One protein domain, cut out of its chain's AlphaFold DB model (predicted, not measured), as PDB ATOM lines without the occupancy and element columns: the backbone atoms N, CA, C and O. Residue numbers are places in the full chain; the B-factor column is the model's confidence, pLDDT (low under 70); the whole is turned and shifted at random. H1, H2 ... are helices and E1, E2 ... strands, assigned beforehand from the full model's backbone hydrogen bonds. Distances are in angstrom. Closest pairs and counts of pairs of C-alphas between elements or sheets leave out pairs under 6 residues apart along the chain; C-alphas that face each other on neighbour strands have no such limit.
ATOM      1  N   LYS A   8     206.927 228.331 211.709       88.56
ATOM      2  CA  LYS A   8     207.707 228.782 212.866       88.56
ATOM      3  C   LYS A   8     207.340 227.974 214.108       88.56
ATOM      4  O   LYS A   8     206.164 227.861 214.446       88.56
ATOM      5  N   ILE A   9     208.344 227.513 214.847       88.00
ATOM      6  CA  ILE A   9     208.141 226.740 216.087       88.00
ATOM      7  C   ILE A   9     207.413 227.515 217.166       88.00
ATOM      8  O   ILE A   9     206.533 226.969 217.820       88.00
ATOM      9  N   LYS A  10     207.696 228.813 217.282       86.81
ATOM     10  CA  LYS A  10     207.023 229.694 218.244       86.81
ATOM     11  C   LYS A  10     205.499 229.661 218.102       86.81
ATOM     12  O   LYS A  10     204.788 229.731 219.094       86.81
ATOM     13  N   ASN A  11     204.998 229.530 216.873       88.44
ATOM     14  CA  ASN A  11     203.563 229.446 216.615       88.44
ATOM     15  C   ASN A  11     202.990 228.101 217.068       88.44
ATOM     16  O   ASN A  11     201.907 228.062 217.639       88.44
ATOM     17  N   LEU A  12     203.727 227.014 216.832       88.56
ATOM     18  CA  LEU A  12     203.323 225.676 217.249       88.56
ATOM     19  C   LEU A  12     203.294 225.548 218.775       88.56
ATOM     20  O   LEU A  12     202.297 225.071 219.302       88.56
ATOM     21  N   ILE A  13     204.335 226.020 219.469       88.56
ATOM     22  CA  ILE A  13     204.404 226.020 220.941       88.56
ATOM     23  C   ILE A  13     203.220 226.798 221.528       88.56
ATOM     24  O   ILE A  13     202.487 226.266 222.350       88.56
ATOM     25  N   HIS A  14     202.952 228.001 221.012       88.38
ATOM     26  CA  HIS A  14     201.817 228.819 221.452       88.38
ATOM     27  C   HIS A  14     200.469 228.097 221.298       88.38
ATOM     28  O   HIS A  14     199.589 228.202 222.148       88.38
ATOM     29  N   VAL A  15     200.276 227.368 220.193       89.19
ATOM     30  CA  VAL A  15     199.049 226.585 219.980       89.19
ATOM     31  C   VAL A  15     198.992 225.378 220.916       89.19
ATOM     32  O   VAL A  15     197.919 225.071 221.424       89.19
ATOM     33  N   LEU A  16     200.117 224.708 221.169       88.50
ATOM     34  CA  LEU A  16     200.198 223.596 222.118       88.50
ATOM     35  C   LEU A  16     199.794 224.041 223.528       88.50
ATOM     36  O   LEU A  16     198.895 223.442 224.114       88.50
ATOM     37  N   GLU A  17     200.370 225.136 224.020       88.19
ATOM     38  CA  GLU A  17     200.034 225.722 225.324       88.19
ATOM     39  C   GLU A  17     198.543 226.076 225.415       88.19
ATOM     40  O   GLU A  17     197.867 225.687 226.366       88.19
ATOM     41  N   LYS A  18     197.983 226.716 224.376       86.69
ATOM     42  CA  LYS A  18     196.538 227.011 224.289       86.69
ATOM     43  C   LYS A  18     195.655 225.766 224.332       86.69
ATOM     44  O   LYS A  18     194.539 225.813 224.838       86.69
ATOM     45  N   LEU A  19     196.129 224.659 223.771       85.50
ATOM     46  CA  LEU A  19     195.426 223.377 223.777       85.50
ATOM     47  C   LEU A  19     195.577 222.625 225.113       85.50
ATOM     48  O   LEU A  19     195.052 221.509 225.234       85.50
ATOM     49  N   GLY A  20     196.266 223.214 226.094       88.62
ATOM     50  CA  GLY A  20     196.504 222.643 227.417       88.62
ATOM     51  C   GLY A  20     197.670 221.658 227.459       88.62
ATOM     52  O   GLY A  20     197.695 220.795 228.329       88.62
ATOM     53  N   TRP A  21     198.600 221.735 226.504       89.94
ATOM     54  CA  TRP A  21     199.851 220.982 226.573       89.94
ATOM     55  C   TRP A  21     200.877 221.758 227.391       89.94
ATOM     56  O   TRP A  21     201.101 222.942 227.150       89.94
ATOM     57  N   GLN A  22     201.529 221.073 228.321       88.38
ATOM     58  CA  GLN A  22     202.558 221.634 229.183       88.38
ATOM     59  C   GLN A  22     203.935 221.154 228.729       88.38
ATOM     60  O   GLN A  22     204.133 219.969 228.453       88.38
ATOM     61  N   GLU A  23     204.884 222.081 228.625       87.56
ATOM     62  CA  GLU A  23     206.279 221.756 228.330       87.56
ATOM     63  C   GLU A  23     206.930 221.100 229.555       87.56
ATOM     64  O   GLU A  23     206.849 221.612 230.670       87.56
ATOM     65  N   LEU A  24     207.598 219.968 229.336       84.88
ATOM     66  CA  LEU A  24     208.377 219.238 230.331       84.88
ATOM     67  C   LEU A  24     209.875 219.467 230.081       84.88
ATOM     68  O   LEU A  24     210.501 218.689 229.346       84.88
ATOM     69  N   PRO A  25     210.480 220.505 230.687       75.38
ATOM     70  CA  PRO A  25     211.893 220.819 230.483       75.38
ATOM     71  C   PRO A  25     212.815 219.689 230.967       75.38
ATOM     72  O   PRO A  25     213.845 219.438 230.348       75.38
ATOM     73  N   ASP A  26     212.414 218.933 231.991       74.50
ATOM     74  CA  ASP A  26     213.229 217.855 232.572       74.50
ATOM     75  C   ASP A  26     213.328 216.600 231.687       74.50
ATOM     76  O   ASP A  26     214.210 215.759 231.884       74.50
ATOM     77  N   ARG A  27     212.437 216.453 230.693       70.56
ATOM     78  CA  ARG A  27     212.457 215.337 229.725       70.56
ATOM     79  C   ARG A  27     213.048 215.719 228.367       70.56
ATOM     80  O   ARG A  27     213.347 214.829 227.568       70.56
ATOM     81  N   GLY A  28     213.241 217.011 228.104       63.16
ATOM     82  CA  GLY A  28     213.885 217.519 226.897       63.16
ATOM     83  C   GLY A  28     215.401 217.572 227.060       63.16
ATOM     84  O   GLY A  28     215.923 218.344 227.856       63.16
ATOM     85  N   LYS A  29     216.145 216.760 226.301       61.00
ATOM     86  CA  LYS A  29     217.614 216.836 226.264       61.00
ATOM     87  C   LYS A  29     218.062 217.483 224.953       61.00
ATOM     88  O   LYS A  29     217.832 216.934 223.877       61.00
ATOM     89  N   GLY A  30     218.733 218.634 225.042       72.81
ATOM     90  CA  GLY A  30     219.316 219.330 223.891       72.81
ATOM     91  C   GLY A  30     218.270 220.016 223.008       72.81
ATOM     92  O   GLY A  30     217.519 220.859 223.476       72.81
ATOM     93  N   SER A  31     218.239 219.672 221.720       77.88
ATOM     94  CA  SER A  31     217.449 220.365 220.687       77.88
ATOM     95  C   SER A  31     216.011 219.856 220.537       77.88
ATOM     96  O   SER A  31     215.439 219.962 219.453       77.88
ATOM     97  N   HIS A  32     215.433 219.246 221.571       84.81
ATOM     98  CA  HIS A  32     214.064 218.733 221.544       84.81
ATOM     99  C   HIS A  32     213.338 219.076 222.841       84.81
ATOM    100  O   HIS A  32     213.868 218.875 223.931       84.81
ATOM    101  N   ARG A  33     212.102 219.543 222.692       86.12
ATOM    102  CA  ARG A  33     211.165 219.874 223.762       86.12
ATOM    103  C   ARG A  33     210.087 218.807 223.822       86.12
ATOM    104  O   ARG A  33     209.634 218.329 222.780       86.12
ATOM    105  N   VAL A  34     209.696 218.420 225.026       87.25
ATOM    106  CA  VAL A  34     208.669 217.400 225.249       87.25
ATOM    107  C   VAL A  34     207.448 218.082 225.839       87.25
ATOM    108  O   VAL A  34     207.578 218.847 226.784       87.25
ATOM    109  N   PHE A  35     206.276 217.802 225.283       88.19
ATOM    110  CA  PHE A  35     204.998 218.316 225.751       88.19
ATOM    111  C   PHE A  35     204.125 217.162 226.232       88.19
ATOM    112  O   PHE A  35     203.977 216.160 225.530       88.19
ATOM    113  N   GLU A  36     203.527 217.311 227.405       88.88
ATOM    114  CA  GLU A  36     202.559 216.369 227.967       88.88
ATOM    115  C   GLU A  36     201.210 217.063 228.151       88.88
ATOM    116  O   GLU A  36     201.124 218.284 228.272       88.88
ATOM    117  N   LYS A  37     200.137 216.279 228.117       87.00
ATOM    118  CA  LYS A  37     198.790 216.753 228.401       87.00
ATOM    119  C   LYS A  37     198.087 215.727 229.271       87.00
ATOM    120  O   LYS A  37     198.123 214.532 228.977       87.00
ATOM    121  N   GLU A  38     197.418 216.203 230.310       82.44
ATOM    122  CA  GLU A  38     196.613 215.356 231.183       82.44
ATOM    123  C   GLU A  38     195.537 214.624 230.364       82.44
ATOM    124  O   GLU A  38     194.825 215.217 229.551       82.44
ATOM    125  N   GLY A  39     195.467 213.300 230.520       82.12
ATOM    126  CA  GLY A  39     194.584 212.438 229.726       82.12
ATOM    127  C   GLY A  39     195.152 211.989 228.373       82.12
ATOM    128  O   GLY A  39     194.525 211.181 227.692       82.12
ATOM    129  N   GLY A  55     206.549 218.147 206.514       85.62
ATOM    130  CA  GLY A  55     206.334 216.750 206.914       85.62
ATOM    131  C   GLY A  55     206.396 216.526 208.430       85.62
ATOM    132  O   GLY A  55     205.571 215.805 208.988       85.62
ATOM    133  N   THR A  56     207.323 217.190 209.126       87.56
ATOM    134  CA  THR A  56     207.395 217.121 210.593       87.56
ATOM    135  C   THR A  56     206.190 217.812 211.227       87.56
ATOM    136  O   THR A  56     205.609 217.285 212.171       87.56
ATOM    137  N   PHE A  57     205.781 218.965 210.693       89.25
ATOM    138  CA  PHE A  57     204.610 219.687 211.181       89.25
ATOM    139  C   PHE A  57     203.325 218.860 211.009       89.25
ATOM    140  O   PHE A  57     202.555 218.719 211.954       89.25
ATOM    141  N   GLU A  58     203.130 218.238 209.846       87.75
ATOM    142  CA  GLU A  58     201.989 217.363 209.562       87.75
ATOM    143  C   GLU A  58     201.950 216.135 210.479       87.75
ATOM    144  O   GLU A  58     200.887 215.784 210.992       87.75
ATOM    145  N   SER A  59     203.107 215.532 210.769       88.75
ATOM    146  CA  SER A  59     203.196 214.446 211.748       88.75
ATOM    147  C   SER A  59     202.764 214.894 213.147       88.75
ATOM    148  O   SER A  59     202.060 214.151 213.825       88.75
ATOM    149  N   ILE A  60     203.153 216.098 213.578       88.56
ATOM    150  CA  ILE A  60     202.758 216.643 214.884       88.56
ATOM    151  C   ILE A  60     201.251 216.918 214.921       88.56
ATOM    152  O   ILE A  60     200.590 216.505 215.871       88.56
ATOM    153  N   LEU A  61     200.683 217.539 213.880       88.38
ATOM    154  CA  LEU A  61     199.233 217.764 213.792       88.38
ATOM    155  C   LEU A  61     198.446 216.451 213.846       88.38
ATOM    156  O   LEU A  61     197.414 216.382 214.514       88.38
ATOM    157  N   ARG A  62     198.950 215.400 213.188       86.75
ATOM    158  CA  ARG A  62     198.335 214.070 213.222       86.75
ATOM    159  C   ARG A  62     198.346 213.477 214.630       86.75
ATOM    160  O   ARG A  62     197.335 212.927 215.048       86.75
ATOM    161  N   THR A  63     199.452 213.619 215.362       86.31
ATOM    162  CA  THR A  63     199.552 213.181 216.767       86.31
ATOM    163  C   THR A  63     198.622 213.979 217.682       86.31
ATOM    164  O   THR A  63     198.041 213.415 218.601       86.31
ATOM    165  N   LEU A  64     198.450 215.275 217.409       85.12
ATOM    166  CA  LEU A  64     197.520 216.152 218.124       85.12
ATOM    167  C   LEU A  64     196.046 215.885 217.799       85.12
ATOM    168  O   LEU A  64     195.176 216.363 218.524       85.12
ATOM    169  N   GLY A  65     195.757 215.189 216.698       87.25
ATOM    170  CA  GLY A  65     194.395 214.993 216.205       87.25
ATOM    171  C   GLY A  65     193.724 216.280 215.715       87.25
ATOM    172  O   GLY A  65     192.500 216.336 215.650       87.25
ATOM    173  N   ILE A  66     194.498 217.318 215.376       86.94
ATOM    174  CA  ILE A  66     193.960 218.612 214.933       86.94
ATOM    175  C   ILE A  66     194.122 218.803 213.425       86.94
ATOM    176  O   ILE A  66     195.116 218.404 212.815       86.94
ATOM    177  N   SER A  67     193.148 219.472 212.813       87.12
ATOM    178  CA  SER A  67     193.211 219.814 211.392       87.12
ATOM    179  C   SER A  67     194.006 221.103 211.145       87.12
ATOM    180  O   SER A  67     194.130 221.970 212.013       87.12
ATOM    181  N   LYS A  68     194.491 221.280 209.909       84.75
ATOM    182  CA  LYS A  68     195.168 222.515 209.462       84.75
ATOM    183  C   LYS A  68     194.298 223.757 209.699       84.75
ATOM    184  O   LYS A  68     194.809 224.800 210.098       84.75
ATOM    185  N   ASN A  69     192.987 223.625 209.494       84.62
ATOM    186  CA  ASN A  69     192.019 224.701 209.698       84.62
ATOM    187  C   ASN A  69     191.905 225.074 211.178       84.62
ATOM    188  O   ASN A  69     191.936 226.252 211.510       84.62
ATOM    189  N   GLN A  70     191.846 224.076 212.062       84.50
ATOM    190  CA  GLN A  70     191.798 224.296 213.505       84.50
ATOM    191  C   GLN A  70     193.067 224.998 214.004       84.50
ATOM    192  O   GLN A  70     192.975 225.980 214.738       84.50
ATOM    193  N   TYR A  71     194.241 224.570 213.533       87.25
ATOM    194  CA  TYR A  71     195.508 225.255 213.809       87.25
ATOM    195  C   TYR A  71     195.494 226.713 213.318       87.25
ATOM    196  O   TYR A  71     195.861 227.628 214.056       87.25
ATOM    197  N   ALA A  72     195.024 226.957 212.090       84.56
ATOM    198  CA  ALA A  72     194.926 228.303 211.532       84.56
ATOM    199  C   ALA A  72     193.967 229.205 212.330       84.56
ATOM    200  O   ALA A  72     194.253 230.391 212.492       84.56
ATOM    201  N   SER A  73     192.866 228.663 212.858       85.00
ATOM    202  CA  SER A  73     191.943 229.399 213.733       85.00
ATOM    203  C   SER A  73     192.620 229.833 215.033       85.00
ATOM    204  O   SER A  73     192.555 231.009 215.385       85.00
ATOM    205  N   GLN A  74     193.364 228.931 215.681       82.94
ATOM    206  CA  GLN A  74     194.107 229.228 216.915       82.94
ATOM    207  C   GLN A  74     195.200 230.290 216.710       82.94
ATOM    208  O   GLN A  74     195.479 231.102 217.597       82.94
ATOM    209  N   LEU A  75     195.793 230.316 215.514       81.88
ATOM    210  CA  LEU A  75     196.760 231.329 215.093       81.88
ATOM    211  C   LEU A  75     196.130 232.697 214.815       81.88
ATOM    212  O   LEU A  75     196.734 233.722 215.125       81.88
ATOM    213  N   LYS A  76     194.944 232.731 214.197       71.50
ATOM    214  CA  LYS A  76     194.267 233.977 213.803       71.50
ATOM    215  C   LYS A  76     193.862 234.835 214.996       71.50
ATOM    216  O   LYS A  76     193.822 236.052 214.852       71.50
ATOM    217  N   GLU A  77     193.645 234.245 216.166       59.94
ATOM    218  CA  GLU A  77     193.364 235.008 217.387       59.94
ATOM    219  C   GLU A  77     194.506 235.951 217.786       59.94
ATOM    220  O   GLU A  77     194.236 236.997 218.363       59.94
ATOM    221  N   LYS A  78     195.761 235.674 217.388       56.78
ATOM    222  CA  LYS A  78     196.857 236.642 217.574       56.78
ATOM    223  C   LYS A  78     196.675 237.933 216.772       56.78
ATOM    224  O   LYS A  78     197.304 238.927 217.098       56.78
TER     225      LYS A  78
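Overview. This is residues 8 to 39 and 55 to 78 of the 122 residues of the protein "Type II toxin-antitoxin system HicA family toxin" of Myxococcales bacterium (UniProt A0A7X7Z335). Two short helices, H1 and H2, run nearly alike with a gap between them, and H3 lies crosswise to both on one side, packed on H1. On the opposite side strand E1 and the loop of residues 19 to 31 fold back on each other as a loose arm. The printed part has 56 residues with three named helices and one named strand, in the order H1, E1, H2, H3, and its class is mostly helix. It is compact, with a radius of gyration of the C-alphas of 11.6 A, and spans 31 by 24 by 23 A.

Arrangement. H3, residues 68 to 78, is the longest helix by residues. It touches H1, residues 9 to 18, about perpendicular at 88 degrees; their closest C-alphas, of Val 15 and Gln 74, are 6.4 A apart. H3 and H2, residues 55 to 64, are close but not clearly touching, also about perpendicular at 88 degrees, with the closest C-alphas, of Leu 61 and Lys 68, 7.6 A apart. H1 and H2 are near each other, with 5 pairs of C-alphas within 10 A. E1, residues 32 to 37, pairs with no named strand, but residues 22 to 23 pair antiparallel with its residues 35 to 36. H1 and E1 are near each other, with 7 pairs of C-alphas within 10 A; no pair is within 8 A, but only just, the closest C-alphas being 8.0 A apart. E1 and H3 are apart. Each O i to N i+4 pair is within hydrogen-bond range in H1 and H2, and 5 of 7 are in H3.

Along the chain. H1 begins at C-alpha 9 (208.141, 226.740, 216.087) and is 14.2 A long. E1 measures 16.9 A, H2 14.3 A and H3 16.4 A, ending at C-alpha 78 (196.857, 236.642, 217.574).

Size, cuts and confidence. The C-alphas farthest apart, of Asp 26 and Asn 69, are 31.9 A apart. Residues 40 to 54 are not printed, and C-alphas 39 and 55 are 26.0 A apart across the cut. The link from H1 to E1 is long, with 13 residues, and that from H2 to H3 is tight. Mean pLDDT of the printed part is 83.5; residues 28 to 29 and 77 to 78 are under 70.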